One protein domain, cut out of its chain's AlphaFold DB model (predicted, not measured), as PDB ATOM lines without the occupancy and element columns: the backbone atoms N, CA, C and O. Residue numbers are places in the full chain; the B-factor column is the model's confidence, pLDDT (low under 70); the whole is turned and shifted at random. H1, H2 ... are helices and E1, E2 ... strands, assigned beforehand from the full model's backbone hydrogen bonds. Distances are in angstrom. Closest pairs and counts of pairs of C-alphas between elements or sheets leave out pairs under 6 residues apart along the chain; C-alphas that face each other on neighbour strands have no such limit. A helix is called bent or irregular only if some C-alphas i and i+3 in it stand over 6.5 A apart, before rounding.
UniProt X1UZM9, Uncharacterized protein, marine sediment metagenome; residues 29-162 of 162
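What this domain is: This is residues 29 to 162 of the 162 residues of an uncharacterized protein of marine sediment metagenome (UniProt X1UZM9). A twisted four-stranded sheet has three helices, H1, H2 and H4, side by side over one face, while a long loop, residues 92 to 129, spreads out past the other. The printed part has 134 residues, with four named helices and four named strands in the order E1, H1, E2, H2, E3, H3, H4, E4 along the chain; the four strands make a mixed sheet of order E1, E2, E4, E3. The class is mixed, helices and strands, with under half of the residues in named elements. It is compact, radius of gyration of the C-alphas 14.7 A, spanning 42 by 37 by 26 A.

Where its parts are: E1, residues 31 to 34, begins at C-alpha 31 (165.176, 165.150, 186.549). H1 is residues 40 to 48, E2 56 to 60, H2 66 to 75, 14.5 A long, E3 80 to 85, 16.8 A, and H3 86 to 91, only just irregular, with C-alphas 87 and 90 6.9 A apart. H4, residues 130 to 146, measures 24.6 A; E4, residues 156 to 161, 16.2 A, ends at C-alpha 161 (160.186, 157.408, 184.136).

How they stand to each other: E1 and E2 are parallel, N 34 to O 58 2.7 A; with H1 they form a strand-helix-strand unit, a right-handed crossover. E2, H2, E3 form a split one, E4 between its strands, also right-handed. E4 is antiparallel to E2, N 160 to O 57 2.8 A, and to E3, N 82 to O 159 2.8 A. H1, H2 and H4 on one face give two layers. H2 is over E4 at a height of 9.6 A, H4 over E3 at 8.5 A. H1 and H2 touch, C-alphas of Ala 44 and Trp 72 closest at 5.5 A, the same way at a shallow tilt of 8 degrees. H4 touches H2 with residues 130 to 134 alone, C-alphas of Tyr 74 and Tyr 130 closest at 6.9 A, opposite ways at a shallow tilt of 4 degrees. H3 is only just not on the sheet, with 4 pairs of C-alphas within 10 A. Every O i to N i+4 pair is within hydrogen-bond range in H2 and H4, 4 of 5 in H1, and 0 of 2 in H3, where 2 of 3 O i to N i+3 pairs are.

The domain as a whole: The C-alphas farthest apart, of Asp 51 and Glu 150, are 43.3 A apart. The printed part has no cut; the link H3 to H4 is long, 38 residues. Residue 63 and residues 94 to 100 have pLDDT under 70.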
ATOM      1  N   PRO A  29     171.214 164.643 184.109       96.75
ATOM      2  CA  PRO A  29     170.490 165.133 185.278       96.75
ATOM      3  C   PRO A  29     169.536 164.075 185.850       96.75
ATOM      4  O   PRO A  29     168.989 163.235 185.136       96.75
ATOM      5  N   ARG A  30     169.259 164.162 187.158       95.25
ATOM      6  CA  ARG A  30     168.274 163.305 187.847       95.25
ATOM      7  C   ARG A  30     166.845 163.503 187.327       95.25
ATOM      8  O   ARG A  30     166.078 162.546 187.249       95.25
ATOM      9  N   TYR A  31     166.496 164.744 187.009       96.12
ATOM     10  CA  TYR A  31     165.176 165.150 186.549       96.12
ATOM     11  C   TYR A  31     165.308 166.258 185.504       96.12
ATOM     12  O   TYR A  31     166.124 167.163 185.674       96.12
ATOM     13  N   VAL A  32     164.488 166.208 184.453       97.25
ATOM     14  CA  VAL A  32     164.394 167.274 183.443       97.25
ATOM     15  C   VAL A  32     162.955 167.743 183.326       97.25
ATOM     16  O   VAL A  32     162.070 166.955 183.004       97.25
ATOM     17  N   LYS A  33     162.727 169.039 183.530       95.81
ATOM     18  CA  LYS A  33     161.480 169.704 183.150       95.81
ATOM     19  C   LYS A  33     161.686 170.377 181.796       95.81
ATOM     20  O   LYS A  33     162.622 171.152 181.625       95.81
ATOM     21  N   VAL A  34     160.819 170.050 180.849       94.81
ATOM     22  CA  VAL A  34     160.774 170.609 179.502       94.81
ATOM     23  C   VAL A  34     159.510 171.443 179.392       94.81
ATOM     24  O   VAL A  34     158.396 170.934 179.509       94.81
ATOM     25  N   ASP A  35     159.729 172.735 179.233       91.56
ATOM     26  CA  ASP A  35     158.723 173.790 179.209       91.56
ATOM     27  C   ASP A  35     159.304 174.890 178.309       91.56
ATOM     28  O   ASP A  35     159.925 175.852 178.766       91.56
ATOM     29  N   VAL A  36     159.362 174.592 177.006       85.19
ATOM     30  CA  VAL A  36     160.145 175.348 176.019       85.19
ATOM     31  C   VAL A  36     159.285 175.549 174.777       85.19
ATOM     32  O   VAL A  36     159.625 175.077 173.696       85.19
ATOM     33  N   GLU A  37     158.156 176.226 174.964       81.88
ATOM     34  CA  GLU A  37     157.210 176.751 173.970       81.88
ATOM     35  C   GLU A  37     157.484 176.368 172.497       81.88
ATOM     36  O   GLU A  37     157.987 177.159 171.683       81.88
ATOM     37  N   GLY A  38     157.129 175.133 172.126       79.19
ATOM     38  CA  GLY A  38     157.181 174.624 170.752       79.19
ATOM     39  C   GLY A  38     158.442 173.833 170.386       79.19
ATOM     40  O   GLY A  38     158.573 173.390 169.239       79.19
ATOM     41  N   CYS A  39     159.351 173.625 171.335       87.56
ATOM     42  CA  CYS A  39     160.594 172.869 171.178       87.56
ATOM     43  C   CYS A  39     160.583 171.525 171.925       87.56
ATOM     44  O   CYS A  39     161.552 170.768 171.831       87.56
ATOM     45  N   GLU A  40     159.488 171.170 172.600       92.12
ATOM     46  CA  GLU A  40     159.348 169.950 173.409       92.12
ATOM     47  C   GLU A  40     159.734 168.698 172.618       92.12
ATOM     48  O   GLU A  40     160.543 167.879 173.049       92.12
ATOM     49  N   ILE A  41     159.203 168.562 171.400       92.06
ATOM     50  CA  ILE A  41     159.458 167.384 170.567       92.06
ATOM     51  C   ILE A  41     160.939 167.253 170.178       92.06
ATOM     52  O   ILE A  41     161.414 166.141 169.945       92.06
ATOM     53  N   MET A  42     161.681 168.363 170.109       92.69
ATOM     54  CA  MET A  42     163.116 168.338 169.819       92.69
ATOM     55  C   MET A  42     163.901 167.776 171.003       92.69
ATOM     56  O   MET A  42     164.796 166.959 170.791       92.69
ATOM     57  N   VAL A  43     163.525 168.128 172.236       95.06
ATOM     58  CA  VAL A  43     164.124 167.542 173.445       95.06
ATOM     59  C   VAL A  43     163.755 166.061 173.567       95.06
ATOM     60  O   VAL A  43     164.628 165.231 173.813       95.06
ATOM     61  N   ALA A  44     162.495 165.696 173.298       95.31
ATOM     62  CA  ALA A  44     162.044 164.302 173.341       95.31
ATOM     63  C   ALA A  44     162.813 163.402 172.352       95.31
ATOM     64  O   ALA A  44     163.198 162.286 172.693       95.31
ATOM     65  N   LYS A  45     163.103 163.905 171.145       95.62
ATOM     66  CA  LYS A  45     163.970 163.225 170.167       95.62
ATOM     67  C   LYS A  45     165.403 163.066 170.663       95.62
ATOM     68  O   LYS A  45     166.003 162.020 170.457       95.62
ATOM     69  N   GLN A  46     165.955 164.095 171.298       96.88
ATOM     70  CA  GLN A  46     167.326 164.056 171.803       96.88
ATOM     71  C   GLN A  46     167.498 163.052 172.947       96.88
ATOM     72  O   GLN A  46     168.536 162.401 173.004       96.88
ATOM     73  N   LEU A  47     166.474 162.847 173.788       97.25
ATOM     74  CA  LEU A  47     166.485 161.806 174.826       97.25
ATOM     75  C   LEU A  47     166.731 160.404 174.255       97.25
ATOM     76  O   LEU A  47     167.427 159.611 174.880       97.25
ATOM     77  N   PHE A  48     166.189 160.093 173.074       95.56
ATOM     78  CA  PHE A  48     166.419 158.804 172.413       95.56
ATOM     79  C   PHE A  48     167.899 158.582 172.072       95.56
ATOM     80  O   PHE A  48     168.392 157.466 172.203       95.56
ATOM     81  N   SER A  49     168.603 159.646 171.680       93.94
ATOM     82  CA  SER A  49     170.005 159.603 171.255       93.94
ATOM     83  C   SER A  49     171.018 159.620 172.403       93.94
ATOM     84  O   SER A  49     172.214 159.529 172.140       93.94
ATOM     85  N   LEU A  50     170.578 159.792 173.652       95.62
ATOM     86  CA  LEU A  50     171.468 159.764 174.810       95.62
ATOM     87  C   LEU A  50     171.758 158.326 175.241       95.62
ATOM     88  O   LEU A  50     170.834 157.524 175.383       95.62
ATOM     89  N   ASP A  51     173.022 158.021 175.530       92.62
ATOM     90  CA  ASP A  51     173.412 156.732 176.113       92.62
ATOM     91  C   ASP A  51     172.836 156.596 177.531       92.62
ATOM     92  O   ASP A  51     172.037 155.698 177.811       92.62
ATOM     93  N   GLU A  52     173.147 157.566 178.392       96.00
ATOM     94  CA  GLU A  52     172.572 157.716 179.728       96.00
ATOM     95  C   GLU A  52     171.423 158.726 179.714       96.00
ATOM     96  O   GLU A  52     171.559 159.844 179.224       96.00
ATOM     97  N   LYS A  53     170.267 158.333 180.256       97.31
ATOM     98  CA  LYS A  53     169.039 159.135 180.203       97.31
ATOM     99  C   LYS A  53     168.623 159.588 181.598       97.31
ATOM    100  O   LYS A  53     168.784 158.817 182.548       97.31
ATOM    101  N   PRO A  54     168.028 160.786 181.737       98.06
ATOM    102  CA  PRO A  54     167.434 161.207 182.997       98.06
ATOM    103  C   PRO A  54     166.398 160.177 183.468       98.06
ATOM    104  O   PRO A  54     165.484 159.863 182.701       98.06
ATOM    105  N   PRO A  55     166.474 159.667 184.711       97.81
ATOM    106  CA  PRO A  55     165.497 158.704 185.228       97.81
ATOM    107  C   PRO A  55     164.058 159.226 185.235       97.81
ATOM    108  O   PRO A  55     163.111 158.438 185.217       97.81
ATOM    109  N   PHE A  56     163.906 160.551 185.268       98.06
ATOM    110  CA  PHE A  56     162.627 161.236 185.266       98.06
ATOM    111  C   PHE A  56     162.655 162.435 184.329       98.06
ATOM    112  O   PHE A  56     163.592 163.234 184.338       98.06
ATOM    113  N   VAL A  57     161.579 162.603 183.572       98.06
ATOM    114  CA  VAL A  57     161.348 163.790 182.750       98.06
ATOM    115  C   VAL A  57     159.907 164.259 182.901       98.06
ATOM    116  O   VAL A  57     159.023 163.463 183.212       98.06
ATOM    117  N   SER A  58     159.665 165.545 182.690       97.25
ATOM    118  CA  SER A  58     158.333 166.135 182.605       97.25
ATOM    119  C   SER A  58     158.276 167.061 181.411       97.25
ATOM    120  O   SER A  58     159.163 167.891 181.238       97.25
ATOM    121  N   PHE A  59     157.247 166.908 180.593       95.88
ATOM    122  CA  PHE A  59     157.013 167.741 179.426       95.88
ATOM    123  C   PHE A  59     155.691 168.467 179.595       95.88
ATOM    124  O   PHE A  59     154.659 167.827 179.831       95.88
ATOM    125  N   GLU A  60     155.717 169.786 179.413       91.19
ATOM    126  CA  GLU A  60     154.490 170.500 179.091       91.19
ATOM    127  C   GLU A  60     153.963 169.959 177.757       91.19
ATOM    128  O   GLU A  60     154.698 169.781 176.782       91.19
ATOM    129  N   THR A  61     152.685 169.598 177.712       85.19
ATOM    130  CA  THR A  61     152.121 169.020 176.495       85.19
ATOM    131  C   THR A  61     151.597 170.115 175.569       85.19
ATOM    132  O   THR A  61     150.552 170.714 175.813       85.19
ATOM    133  N   SER A  62     152.296 170.336 174.451       71.31
ATOM    134  CA  SER A  62     151.840 171.286 173.426       71.31
ATOM    135  C   SER A  62     150.482 170.894 172.831       71.31
ATOM    136  O   SER A  62     150.128 169.708 172.737       71.31
ATOM    137  N   LYS A  63     149.702 171.876 172.348       68.62
ATOM    138  CA  LYS A  63     148.330 171.613 171.874       68.62
ATOM    139  C   LYS A  63     148.270 170.675 170.668       68.62
ATOM    140  O   LYS A  63     147.243 170.017 170.493       68.62
ATOM    141  N   ARG A  64     149.327 170.626 169.846       73.19
ATOM    142  CA  ARG A  64     149.321 169.964 168.526       73.19
ATOM    143  C   ARG A  64     150.230 168.743 168.410       73.19
ATOM    144  O   ARG A  64     149.915 167.855 167.628       73.19
ATOM    145  N   LEU A  65     151.341 168.682 169.146       81.94
ATOM    146  CA  LEU A  65     152.384 167.666 168.931       81.94
ATOM    147  C   LEU A  65     152.529 166.669 170.088       81.94
ATOM    148  O   LEU A  65     153.500 165.913 170.131       81.94
ATOM    149  N   TYR A  66     151.551 166.622 170.998       89.19
ATOM    150  CA  TYR A  66     151.578 165.755 172.176       89.19
ATOM    151  C   TYR A  66     151.843 164.279 171.833       89.19
ATOM    152  O   TYR A  66     152.694 163.665 172.462       89.19
ATOM    153  N   ALA A  67     151.205 163.710 170.802       91.62
ATOM    154  CA  ALA A  67     151.391 162.297 170.445       91.62
ATOM    155  C   ALA A  67     152.856 161.976 170.101       91.62
ATOM    156  O   ALA A  67     153.367 160.914 170.461       91.62
ATOM    157  N   GLY A  68     153.553 162.930 169.473       93.31
ATOM    158  CA  GLY A  68     154.983 162.835 169.210       93.31
ATOM    159  C   GLY A  68     155.808 162.793 170.494       93.31
ATOM    160  O   GLY A  68     156.729 161.990 170.576       93.31
ATOM    161  N   ILE A  69     155.459 163.592 171.508       95.06
ATOM    162  CA  ILE A  69     156.130 163.574 172.819       95.06
ATOM    163  C   ILE A  69     156.003 162.184 173.451       95.06
ATOM    164  O   ILE A  69     157.017 161.567 173.765       95.06
ATOM    165  N   PHE A  70     154.783 161.646 173.562       96.88
ATOM    166  CA  PHE A  70     154.558 160.305 174.118       96.88
ATOM    167  C   PHE A  70     155.355 159.235 173.362       96.88
ATOM    168  O   PHE A  70     156.029 158.416 173.986       96.88
ATOM    169  N   ALA A  71     155.294 159.239 172.027       96.69
ATOM    170  CA  ALA A  71     155.998 158.262 171.203       96.69
ATOM    171  C   ALA A  71     157.519 158.339 171.394       96.69
ATOM    172  O   ALA A  71     158.149 157.310 171.629       96.69
ATOM    173  N   TRP A  72     158.100 159.544 171.353       97.50
ATOM    174  CA  TRP A  72     159.540 159.739 171.539       97.50
ATOM    175  C   TRP A  72     160.011 159.327 172.932       97.50
ATOM    176  O   TRP A  72     161.037 158.662 173.046       97.50
ATOM    177  N   LEU A  73     159.239 159.628 173.976       97.81
ATOM    178  CA  LEU A  73     159.530 159.153 175.329       97.81
ATOM    179  C   LEU A  73     159.503 157.621 175.403       97.81
ATOM    180  O   LEU A  73     160.425 157.004 175.931       97.81
ATOM    181  N   TYR A  74     158.493 156.983 174.819       98.19
ATOM    182  CA  TYR A  74     158.390 155.526 174.840       98.19
ATOM    183  C   TYR A  74     159.557 154.827 174.130       98.19
ATOM    184  O   TYR A  74     160.124 153.868 174.673       98.19
ATOM    185  N   VAL A  75     159.940 155.307 172.940       97.75
ATOM    186  CA  VAL A  75     161.074 154.741 172.184       97.75
ATOM    187  C   VAL A  75     162.420 155.094 172.811       97.75
ATOM    188  O   VAL A  75     163.348 154.300 172.703       97.75
ATOM    189  N   ALA A  76     162.526 156.218 173.530       97.81
ATOM    190  CA  ALA A  76     163.688 156.541 174.360       97.81
ATOM    191  C   ALA A  76     163.809 155.635 175.600       97.81
ATOM    192  O   ALA A  76     164.818 155.685 176.294       97.81
ATOM    193  N   GLY A  77     162.823 154.776 175.868       98.19
ATOM    194  CA  GLY A  77     162.899 153.757 176.910       98.19
ATOM    195  C   GLY A  77     162.048 154.043 178.139       98.19
ATOM    196  O   GLY A  77     161.952 153.159 178.978       98.19
ATOM    197  N   TYR A  78     161.369 155.189 178.224       98.62
ATOM    198  CA  TYR A  78     160.473 155.491 179.339       98.62
ATOM    199  C   TYR A  78     159.236 154.581 179.312       98.62
ATOM    200  O   TYR A  78     158.537 154.496 178.296       98.62
ATOM    201  N   LYS A  79     158.960 153.887 180.422       98.00
ATOM    202  CA  LYS A  79     157.874 152.889 180.518       98.00
ATOM    203  C   LYS A  79     156.737 153.279 181.445       98.00
ATOM    204  O   LYS A  79     155.639 152.743 181.294       98.00
ATOM    205  N   LYS A  80     156.974 154.205 182.373       98.44
ATOM    206  CA  LYS A  80     155.965 154.667 183.331       98.44
ATOM    207  C   LYS A  80     155.642 156.122 183.068       98.44
ATOM    208  O   LYS A  80     156.550 156.934 182.936       98.44
ATOM    209  N   PHE A  81     154.358 156.451 183.043       98.50
ATOM    210  CA  PHE A  81     153.870 157.793 182.746       98.50
ATOM    211  C   PHE A  81     152.901 158.277 183.818       98.50
ATOM    212  O   PHE A  81     152.122 157.494 184.355       98.50
ATOM    213  N   GLN A  82     152.906 159.569 184.118       97.69
ATOM    214  CA  GLN A  82     151.928 160.185 185.007       97.69
ATOM    215  C   GLN A  82     151.436 161.496 184.397       97.69
ATOM    216  O   GLN A  82     152.233 162.333 183.982       97.69
ATOM    217  N   LEU A  83     150.113 161.662 184.333       96.31
ATOM    218  CA  LEU A  83     149.480 162.894 183.866       96.31
ATOM    219  C   LEU A  83     149.199 163.799 185.059       96.31
ATOM    220  O   LEU A  83     148.496 163.402 185.994       96.31
ATOM    221  N   VAL A  84     149.737 165.011 185.026       93.94
ATOM    222  CA  VAL A  84     149.757 165.912 186.175       93.94
ATOM    223  C   VAL A  84     149.062 167.214 185.803       93.94
ATOM    224  O   VAL A  84     149.593 168.000 185.030       93.94
ATOM    225  N   ASN A  85     147.872 167.458 186.364       92.56
ATOM    226  CA  ASN A  85     147.188 168.738 186.171       92.56
ATOM    227  C   ASN A  85     147.835 169.817 187.040       92.56
ATOM    228  O   ASN A  85     147.775 169.724 188.274       92.56
ATOM    229  N   GLN A  86     148.446 170.814 186.400       88.69
ATOM    230  CA  GLN A  86     149.151 171.887 187.099       88.69
ATOM    231  C   GLN A  86     148.206 172.804 187.886       88.69
ATOM    232  O   GLN A  86     148.606 173.344 188.915       88.69
ATOM    233  N   LEU A  87     146.935 172.930 187.477       89.62
ATOM    234  CA  LEU A  87     145.956 173.745 188.205       89.62
ATOM    235  C   LEU A  87     145.787 173.268 189.656       89.62
ATOM    236  O   LEU A  87     145.628 174.074 190.567       89.62
ATOM    237  N   ASN A  88     145.920 171.959 189.874       89.25
ATOM    238  CA  ASN A  88     145.772 171.343 191.189       89.25
ATOM    239  C   ASN A  88     147.012 171.525 192.076       89.25
ATOM    240  O   ASN A  88     147.016 171.031 193.199       89.25
ATOM    241  N   ASN A  89     148.091 172.158 191.599       88.44
ATOM    242  CA  ASN A  89     149.315 172.309 192.389       88.44
ATOM    243  C   ASN A  89     149.099 173.188 193.625       88.44
ATOM    244  O   ASN A  89     149.685 172.888 194.655       88.44
ATOM    245  N   LEU A  90     148.211 174.187 193.567       87.06
ATOM    246  CA  LEU A  90     147.877 175.031 194.721       87.06
ATOM    247  C   LEU A  90     147.347 174.215 195.914       87.06
ATOM    248  O   LEU A  90     147.650 174.526 197.061       87.06
ATOM    249  N   ASP A  91     146.602 173.144 195.644       84.88
ATOM    250  CA  ASP A  91     146.007 172.297 196.682       84.88
ATOM    251  C   ASP A  91     146.923 171.144 197.105       84.88
ATOM    252  O   ASP A  91     146.637 170.429 198.071       84.88
ATOM    253  N   ARG A  92     148.046 170.944 196.401       83.38
ATOM    254  CA  ARG A  92     149.043 169.948 196.786       83.38
ATOM    255  C   ARG A  92     149.817 170.462 197.980       83.38
ATOM    256  O   ARG A  92     150.579 171.420 197.889       83.38
ATOM    257  N   LYS A  93     149.654 169.759 199.089       73.62
ATOM    258  CA  LYS A  93     150.502 169.896 200.265       73.62
ATOM    259  C   LYS A  93     151.514 168.766 200.241       73.62
ATOM    260  O   LYS A  93     151.187 167.662 199.813       73.62
ATOM    261  N   THR A  94     152.724 169.027 200.719       66.06
ATOM    262  CA  THR A  94     153.601 167.953 201.191       66.06
ATOM    263  C   THR A  94     152.864 167.240 202.314       66.06
ATOM    264  O   THR A  94     152.767 167.789 203.414       66.06
ATOM    265  N   GLU A  95     152.265 166.081 202.036       59.06
ATOM    266  CA  GLU A  95     151.610 165.311 203.095       59.06
ATOM    267  C   GLU A  95     152.646 164.941 204.164       59.06
ATOM    268  O   GLU A  95     153.827 164.756 203.862       59.06
ATOM    269  N   GLU A  96     152.218 164.787 205.419       51.56
ATOM    270  CA  GLU A  96     153.101 164.316 206.497       51.56
ATOM    271  C   GLU A  96     153.757 162.965 206.155       51.56
ATOM    272  O   GLU A  96     154.899 162.726 206.543       51.56
ATOM    273  N   ASN A  97     153.064 162.140 205.356       45.94
ATOM    274  CA  ASN A  97     153.498 160.814 204.911       45.94
ATOM    275  C   ASN A  97     154.082 160.786 203.491       45.94
ATOM    276  O   ASN A  97     154.508 159.723 203.031       45.94
ATOM    277  N   GLN A  98     154.125 161.922 202.786       54.66
ATOM    278  CA  GLN A  98     154.876 162.006 201.540       54.66
ATOM    279  C   GLN A  98     156.344 162.022 201.944       54.66
ATOM    280  O   GLN A  98     156.899 163.037 202.370       54.66
ATOM    281  N   THR A  99     156.960 160.844 201.900       51.53
ATOM    282  CA  THR A  99     158.410 160.760 202.002       51.53
ATOM    283  C   THR A  99     158.922 161.569 200.820       51.53
ATOM    284  O   THR A  99     158.676 161.188 199.682       51.53
ATOM    285  N   LEU A 100     159.521 162.732 201.078       62.00
ATOM    286  CA  LEU A 100     160.237 163.477 200.051       62.00
ATOM    287  C   LEU A 100     161.476 162.642 199.752       62.00
ATOM    288  O   LEU A 100     162.461 162.680 200.488       62.00
ATOM    289  N   VAL A 101     161.330 161.759 198.768       73.06
ATOM    290  CA  VAL A 101     162.370 160.832 198.329       73.06
ATOM    291  C   VAL A 101     163.388 161.609 197.497       73.06
ATOM    292  O   VAL A 101     164.572 161.272 197.495       73.06
ATOM    293  N   GLU A 102     162.956 162.679 196.827       82.12
ATOM    294  CA  GLU A 102     163.841 163.574 196.093       82.12
ATOM    295  C   GLU A 102     164.391 164.680 197.014       82.12
ATOM    296  O   GLU A 102     163.843 165.769 197.170       82.12
ATOM    297  N   GLY A 103     165.550 164.418 197.619       79.06
ATOM    298  CA  GLY A 103     166.325 165.442 198.319       79.06
ATOM    299  C   GLY A 103     165.855 165.726 199.748       79.06
ATOM    300  O   GLY A 103     165.836 164.832 200.590       79.06
ATOM    301  N   LYS A 104     165.612 167.003 200.072       79.12
ATOM    302  CA  LYS A 104     165.314 167.462 201.440       79.12
ATOM    303  C   LYS A 104     163.883 167.956 201.543       79.12
ATOM    304  O   LYS A 104     163.386 168.607 200.630       79.12
ATOM    305  N   LYS A 105     163.274 167.749 202.713       76.38
ATOM    306  CA  LYS A 105     161.991 168.369 203.030       76.38
ATOM    307  C   LYS A 105     162.112 169.886 203.054       76.38
ATOM    308  O   LYS A 105     162.933 170.426 203.790       76.38
ATOM    309  N   ILE A 106     161.277 170.542 202.256       76.00
ATOM    310  CA  ILE A 106     161.138 171.994 202.226       76.00
ATOM    311  C   ILE A 106     159.697 172.307 202.615       76.00
ATOM    312  O   ILE A 106     158.765 171.712 202.078       76.00
ATOM    313  N   ASP A 107     159.529 173.224 203.563       79.94
ATOM    314  CA  ASP A 107     158.228 173.812 203.864       79.94
ATOM    315  C   ASP A 107     157.895 174.826 202.763       79.94
ATOM    316  O   ASP A 107     158.362 175.966 202.778       79.94
ATOM    317  N   TYR A 108     157.198 174.358 201.726       83.06
ATOM    318  CA  TYR A 108     156.846 175.163 200.562       83.06
ATOM    319  C   TYR A 108     155.406 174.906 200.133       83.06
ATOM    320  O   TYR A 108     154.998 173.770 199.893       83.06
ATOM    321  N   GLN A 109     154.655 175.991 199.973       85.88
ATOM    322  CA  GLN A 109     153.314 175.973 199.409       85.88
ATOM    323  C   GLN A 109     153.400 176.288 197.916       85.88
ATOM    324  O   GLN A 109     153.784 177.394 197.526       85.88
ATOM    325  N   PHE A 110     153.023 175.325 197.074       88.56
ATOM    326  CA  PHE A 110     152.979 175.537 195.632       88.56
ATOM    327  C   PHE A 110     151.993 176.645 195.269       88.56
ATOM    328  O   PHE A 110     150.933 176.800 195.880       88.56
ATOM    329  N   THR A 111     152.350 177.397 194.231       88.31
ATOM    330  CA  THR A 111     151.493 178.417 193.628       88.31
ATOM    331  C   THR A 111     150.906 177.891 192.321       88.31
ATOM    332  O   THR A 111     151.348 176.873 191.787       88.31
ATOM    333  N   LYS A 112     149.963 178.637 191.737       82.94
ATOM    334  CA  LYS A 112     149.419 178.340 190.401       82.94
ATOM    335  C   LYS A 112     150.455 178.370 189.264       82.94
ATOM    336  O   LYS A 112     150.129 177.977 188.155       82.94
ATOM    337  N   PHE A 113     151.666 178.865 189.529       82.56
ATOM    338  CA  PHE A 113     152.775 178.924 188.573       82.56
ATOM    339  C   PHE A 113     153.859 177.875 188.854       82.56
ATOM    340  O   PHE A 113     154.907 177.871 188.218       82.56
ATOM    341  N   SER A 114     153.652 177.014 189.850       86.69
ATOM    342  CA  SER A 114     154.597 175.957 190.193       86.69
ATOM    343  C   SER A 114     154.330 174.707 189.356       86.69
ATOM    344  O   SER A 114     153.173 174.343 189.166       86.69
ATOM    345  N   SER A 115     155.379 173.980 188.953       82.75
ATOM    346  CA  SER A 115     155.233 172.670 188.289       82.75
ATOM    347  C   SER A 115     154.796 171.549 189.247       82.75
ATOM    348  O   SER A 115     154.241 170.543 188.811       82.75
ATOM    349  N   GLY A 116     154.965 171.743 190.562       88.88
ATOM    350  CA  GLY A 116     154.570 170.787 191.600       88.88
ATOM    351  C   GLY A 116     155.664 169.765 191.929       88.88
ATOM    352  O   GLY A 116     156.848 170.009 191.704       88.88
ATOM    353  N   PHE A 117     155.258 168.622 192.490       90.69
ATOM    354  CA  PHE A 117     156.152 167.494 192.781       90.69
ATOM    355  C   PHE A 117     156.773 166.892 191.515       90.69
ATOM    356  O   PHE A 117     156.188 166.945 190.431       90.69
ATOM    357  N   PHE A 118     157.936 166.260 191.670       91.25
ATOM    358  CA  PHE A 118     158.681 165.633 190.582       91.25
ATOM    359  C   PHE A 118     159.324 164.314 191.027       91.25
ATOM    360  O   PHE A 118     159.384 164.008 192.214       91.25
ATOM    361  N   GLY A 119     159.811 163.529 190.063       92.81
ATOM    362  CA  GLY A 119     160.514 162.276 190.346       92.81
ATOM    363  C   GLY A 119     159.703 161.325 191.227       92.81
ATOM    364  O   GLY A 119     158.521 161.085 190.967       92.81
ATOM    365  N   ASN A 120     160.336 160.810 192.281       91.75
ATOM    366  CA  ASN A 120     159.696 159.915 193.249       91.75
ATOM    367  C   ASN A 120     158.778 160.615 194.264       91.75
ATOM    368  O   ASN A 120     158.102 159.924 195.021       91.75
ATOM    369  N   ASP A 121     158.706 161.950 194.274       89.31
ATOM    370  CA  ASP A 121     157.754 162.669 195.132       89.31
ATOM    371  C   ASP A 121     156.334 162.662 194.539       89.31
ATOM    372  O   ASP A 121     155.356 162.995 195.215       89.31
ATOM    373  N   LEU A 122     156.189 162.268 193.270       90.62
ATOM    374  CA  LEU A 122     154.882 162.033 192.664       90.62
ATOM    375  C   LEU A 122     154.198 160.797 193.276       90.62
ATOM    376  O   LEU A 122     154.864 159.805 193.568       90.62
ATOM    377  N   PRO A 123     152.857 160.784 193.404       89.12
ATOM    378  CA  PRO A 123     152.138 159.639 193.960       89.12
ATOM    379  C   PRO A 123     152.431 158.325 193.220       89.12
ATOM    380  O   PRO A 123     152.132 158.177 192.031       89.12
ATOM    381  N   ASN A 124     152.960 157.338 193.948       88.81
ATOM    382  CA  ASN A 124     153.388 156.050 193.389       88.81
ATOM    383  C   ASN A 124     152.252 155.237 192.750       88.81
ATOM    384  O   ASN A 124     152.484 154.461 191.828       88.81
ATOM    385  N   ASN A 125     151.011 155.432 193.196       90.88
ATOM    386  CA  ASN A 125     149.833 154.731 192.681       90.88
ATOM    387  C   ASN A 125     149.232 155.359 191.410       90.88
ATOM    388  O   ASN A 125     148.190 154.902 190.945       90.88
ATOM    389  N   LYS A 126     149.840 156.420 190.864       94.81
ATOM    390  CA  LYS A 126     149.334 157.130 189.676       94.81
ATOM    391  C   LYS A 126     150.166 156.906 188.414       94.81
ATOM    392  O   LYS A 126     149.831 157.472 187.377       94.81
ATOM    393  N   TRP A 127     151.225 156.101 188.484       97.31
ATOM    394  CA  TRP A 127     152.002 155.713 187.308       97.31
ATOM    395  C   TRP A 127     151.215 154.736 186.424       97.31
ATOM    396  O   TRP A 127     150.614 153.782 186.909       97.31
ATOM    397  N   LEU A 128     151.229 155.000 185.125       98.62
ATOM    398  CA  LEU A 128     150.490 154.308 184.072       98.62
ATOM    399  C   LEU A 128     151.462 153.725 183.050       98.62
ATOM    400  O   LEU A 128     152.580 154.230 182.900       98.62
ATOM    401  N   SER A 129     151.021 152.722 182.291       98.44
ATOM    402  CA  SER A 129     151.718 152.350 181.060       98.44
ATOM    403  C   SER A 129     151.590 153.448 179.997       98.44
ATOM    404  O   SER A 129     150.764 154.362 180.091       98.44
ATOM    405  N   TYR A 130     152.403 153.326 178.949       98.00
ATOM    406  CA  TYR A 130     152.330 154.177 177.762       98.00
ATOM    407  C   TYR A 130     150.917 154.251 177.164       98.00
ATOM    408  O   TYR A 130     150.398 155.345 176.939       98.00
ATOM    409  N   GLU A 131     150.283 153.099 176.935       98.06
ATOM    410  CA  GLU A 131     148.983 153.006 176.265       98.06
ATOM    411  C   GLU A 131     147.880 153.663 177.098       98.06
ATOM    412  O   GLU A 131     147.064 154.431 176.582       98.06
ATOM    413  N   GLU A 132     147.888 153.419 178.409       98.44
ATOM    414  CA  GLU A 132     146.916 153.997 179.336       98.44
ATOM    415  C   GLU A 132     147.087 155.509 179.451       98.44
ATOM    416  O   GLU A 132     146.095 156.242 179.430       98.44
ATOM    417  N   ALA A 133     148.329 155.992 179.546       98.12
ATOM    418  CA  ALA A 133     148.606 157.418 179.638       98.12
ATOM    419  C   ALA A 133     148.211 158.154 178.354       98.12
ATOM    420  O   ALA A 133     147.505 159.162 178.429       98.12
ATOM    421  N   LEU A 134     148.584 157.625 177.185       97.06
ATOM    422  CA  LEU A 134     148.204 158.203 175.898       97.06
ATOM    423  C   LEU A 134     146.680 158.204 175.720       97.06
ATOM    424  O   LEU A 134     146.107 159.231 175.363       97.06
ATOM    425  N   THR A 135     146.006 157.099 176.043       97.69
ATOM    426  CA  THR A 135     144.540 156.996 175.952       97.69
ATOM    427  C   THR A 135     143.841 158.006 176.860       97.69
ATOM    428  O   THR A 135     142.900 158.679 176.437       97.69
ATOM    429  N   ARG A 136     144.285 158.144 178.117       97.44
ATOM    430  CA  ARG A 136     143.716 159.133 179.048       97.44
ATOM    431  C   ARG A 136     143.958 160.558 178.566       97.44
ATOM    432  O   ARG A 136     143.053 161.384 178.667       97.44
ATOM    433  N   TYR A 137     145.140 160.835 178.021       96.25
ATOM    434  CA  TYR A 137     145.462 162.147 177.482       96.25
ATOM    435  C   TYR A 137     144.602 162.488 176.253       96.25
ATOM    436  O   TYR A 137     144.075 163.594 176.173       96.25
ATOM    437  N   LEU A 138     144.387 161.540 175.335       95.19
ATOM    438  CA  LEU A 138     143.494 161.716 174.183       95.19
ATOM    439  C   LEU A 138     142.066 162.063 174.622       95.19
ATOM    440  O   LEU A 138     141.528 163.080 174.189       95.19
ATOM    441  N   LYS A 139     141.500 161.303 175.568       95.94
ATOM    442  CA  LYS A 139     140.171 161.588 176.136       95.94
ATOM    443  C   LYS A 139     140.104 162.961 176.804       95.94
ATOM    444  O   LYS A 139     139.121 163.677 176.647       95.94
ATOM    445  N   TYR A 140     141.155 163.347 177.532       95.00
ATOM    446  CA  TYR A 140     141.256 164.687 178.107       95.00
ATOM    447  C   TYR A 140     141.245 165.767 177.020       95.00
ATOM    448  O   TYR A 140     140.541 166.761 177.161       95.00
ATOM    449  N   LYS A 141     141.991 165.580 175.926       93.06
ATOM    450  CA  LYS A 141     142.035 166.536 174.812       93.06
ATOM    451  C   LYS A 141     140.695 166.670 174.106       93.06
ATOM    452  O   LYS A 141     140.293 167.796 173.834       93.06
ATOM    453  N   GLU A 142     140.015 165.557 173.848       94.06
ATOM    454  CA  GLU A 142     138.663 165.551 173.282       94.06
ATOM    455  C   GLU A 142     137.695 166.321 174.184       94.06
ATOM    456  O   GLU A 142     137.029 167.249 173.723       94.06
ATOM    457  N   LEU A 143     137.688 166.015 175.486       95.12
ATOM    458  CA  LEU A 143     136.845 166.712 176.454       95.12
ATOM    459  C   LEU A 143     137.188 168.202 176.540       95.12
ATOM    460  O   LEU A 143     136.286 169.025 176.588       95.12
ATOM    461  N   LYS A 144     138.472 168.564 176.480       92.44
ATOM    462  CA  LYS A 144     138.933 169.959 176.493       92.44
ATOM    463  C   LYS A 144     138.498 170.755 175.273       92.44
ATOM    464  O   LYS A 144     138.284 171.957 175.386       92.44
ATOM    465  N   THR A 145     138.374 170.120 174.112       91.62
ATOM    466  CA  THR A 145     137.811 170.774 172.922       91.62
ATOM    467  C   THR A 145     136.315 171.040 173.080       91.62
ATOM    468  O   THR A 145     135.827 172.031 172.543       91.62
ATOM    469  N   ILE A 146     135.602 170.186 173.816       95.38
ATOM    470  CA  ILE A 146     134.166 170.336 174.083       95.38
ATOM    471  C   ILE A 146     133.926 171.372 175.190       95.38
ATOM    472  O   ILE A 146     133.096 172.261 175.027       95.38
ATOM    473  N   ASP A 147     134.653 171.263 176.301       93.31
ATOM    474  CA  ASP A 147     134.478 172.088 177.491       93.31
ATOM    475  C   ASP A 147     135.796 172.236 178.275       93.31
ATOM    476  O   ASP A 147     136.220 171.373 179.050       93.31
ATOM    477  N   ASN A 148     136.444 173.380 178.069       90.75
ATOM    478  CA  ASN A 148     137.666 173.781 178.764       90.75
ATOM    479  C   ASN A 148     137.400 174.619 180.032       90.75
ATOM    480  O   ASN A 148     138.348 175.013 180.712       90.75
ATOM    481  N   LEU A 149     136.144 174.957 180.323       89.56
ATOM    482  CA  LEU A 149     135.798 175.887 181.400       89.56
ATOM    483  C   LEU A 149     135.311 175.169 182.652       89.56
ATOM    484  O   LEU A 149     135.574 175.660 183.740       89.56
ATOM    485  N   GLU A 150     134.671 174.011 182.503       92.25
ATOM    486  CA  GLU A 150     134.080 173.276 183.624       92.25
ATOM    487  C   GLU A 150     134.578 171.825 183.692       92.25
ATOM    488  O   GLU A 150     134.898 171.325 184.771       92.25
ATOM    489  N   LEU A 151     134.698 171.134 182.550       91.38
ATOM    490  CA  LEU A 151     134.966 169.686 182.542       91.38
ATOM    491  C   LEU A 151     136.448 169.311 182.389       91.38
ATOM    492  O   LEU A 151     136.902 168.345 183.005       91.38
ATOM    493  N   ALA A 152     137.224 170.045 181.587       90.81
ATOM    494  CA  ALA A 152     138.637 169.741 181.319       90.81
ATOM    495  C   ALA A 152     139.565 170.934 181.600       90.81
ATOM    496  O   ALA A 152     140.297 171.428 180.734       90.81
ATOM    497  N   LEU A 153     139.561 171.346 182.866       88.44
ATOM    498  CA  LEU A 153     140.337 172.458 183.407       88.44
ATOM    499  C   LEU A 153     141.863 172.289 183.277       88.44
ATOM    500  O   LEU A 153     142.405 171.177 183.257       88.44
ATOM    501  N   GLY A 154     142.568 173.424 183.274       88.06
ATOM    502  CA  GLY A 154     144.026 173.503 183.429       88.06
ATOM    503  C   GLY A 154     144.820 172.964 182.240       88.06
ATOM    504  O   GLY A 154     144.343 172.968 181.111       88.06
ATOM    505  N   TRP A 155     146.031 172.484 182.486       88.31
ATOM    506  CA  TRP A 155     146.887 171.815 181.500       88.31
ATOM    507  C   TRP A 155     147.531 170.611 182.169       88.31
ATOM    508  O   TRP A 155     147.710 170.595 183.390       88.31
ATOM    509  N   LEU A 156     147.845 169.595 181.370       92.38
ATOM    510  CA  LEU A 156     148.489 168.386 181.860       92.38
ATOM    511  C   LEU A 156     149.954 168.374 181.439       92.38
ATOM    512  O   LEU A 156     150.255 168.387 180.246       92.38
ATOM    513  N   ASP A 157     150.837 168.237 182.415       94.31
ATOM    514  CA  ASP A 157     152.192 167.775 182.158       94.31
ATOM    515  C   ASP A 157     152.183 166.257 182.015       94.31
ATOM    516  O   ASP A 157     151.473 165.546 182.741       94.31
ATOM    517  N   VAL A 158     152.999 165.753 181.091       96.69
ATOM    518  CA  VAL A 158     153.323 164.329 181.019       96.69
ATOM    519  C   VAL A 158     154.666 164.102 181.695       96.69
ATOM    520  O   VAL A 158     155.718 164.487 181.191       96.69
ATOM    521  N   HIS A 159     154.621 163.454 182.852       97.88
ATOM    522  CA  HIS A 159     155.806 162.947 183.523       97.88
ATOM    523  C   HIS A 159     156.090 161.535 183.029       97.88
ATOM    524  O   HIS A 159     155.158 160.749 182.845       97.88
ATOM    525  N   ALA A 160     157.362 161.200 182.837       98.38
ATOM    526  CA  ALA A 160     157.793 159.878 182.415       98.38
ATOM    527  C   ALA A 160     159.008 159.398 183.220       98.38
ATOM    528  O   ALA A 160     159.854 160.200 183.619       98.38
ATOM    529  N   SER A 161     159.080 158.089 183.455       98.25
ATOM    530  CA  SER A 161     160.186 157.408 184.136       98.25
ATOM    531  C   SER A 161     160.625 156.158 183.364       98.25
ATOM    532  O   SER A 161     159.795 155.534 182.689       98.25
ATOM    533  N   LEU A 162     161.933 155.868 183.406       96.94
ATOM    534  CA  LEU A 162     162.559 154.699 182.772       96.94
ATOM    535  C   LEU A 162     161.936 153.380 183.266       96.94
ATOM    536  O   LEU A 162     161.656 153.250 184.480       96.94
TER     537      LEU A 162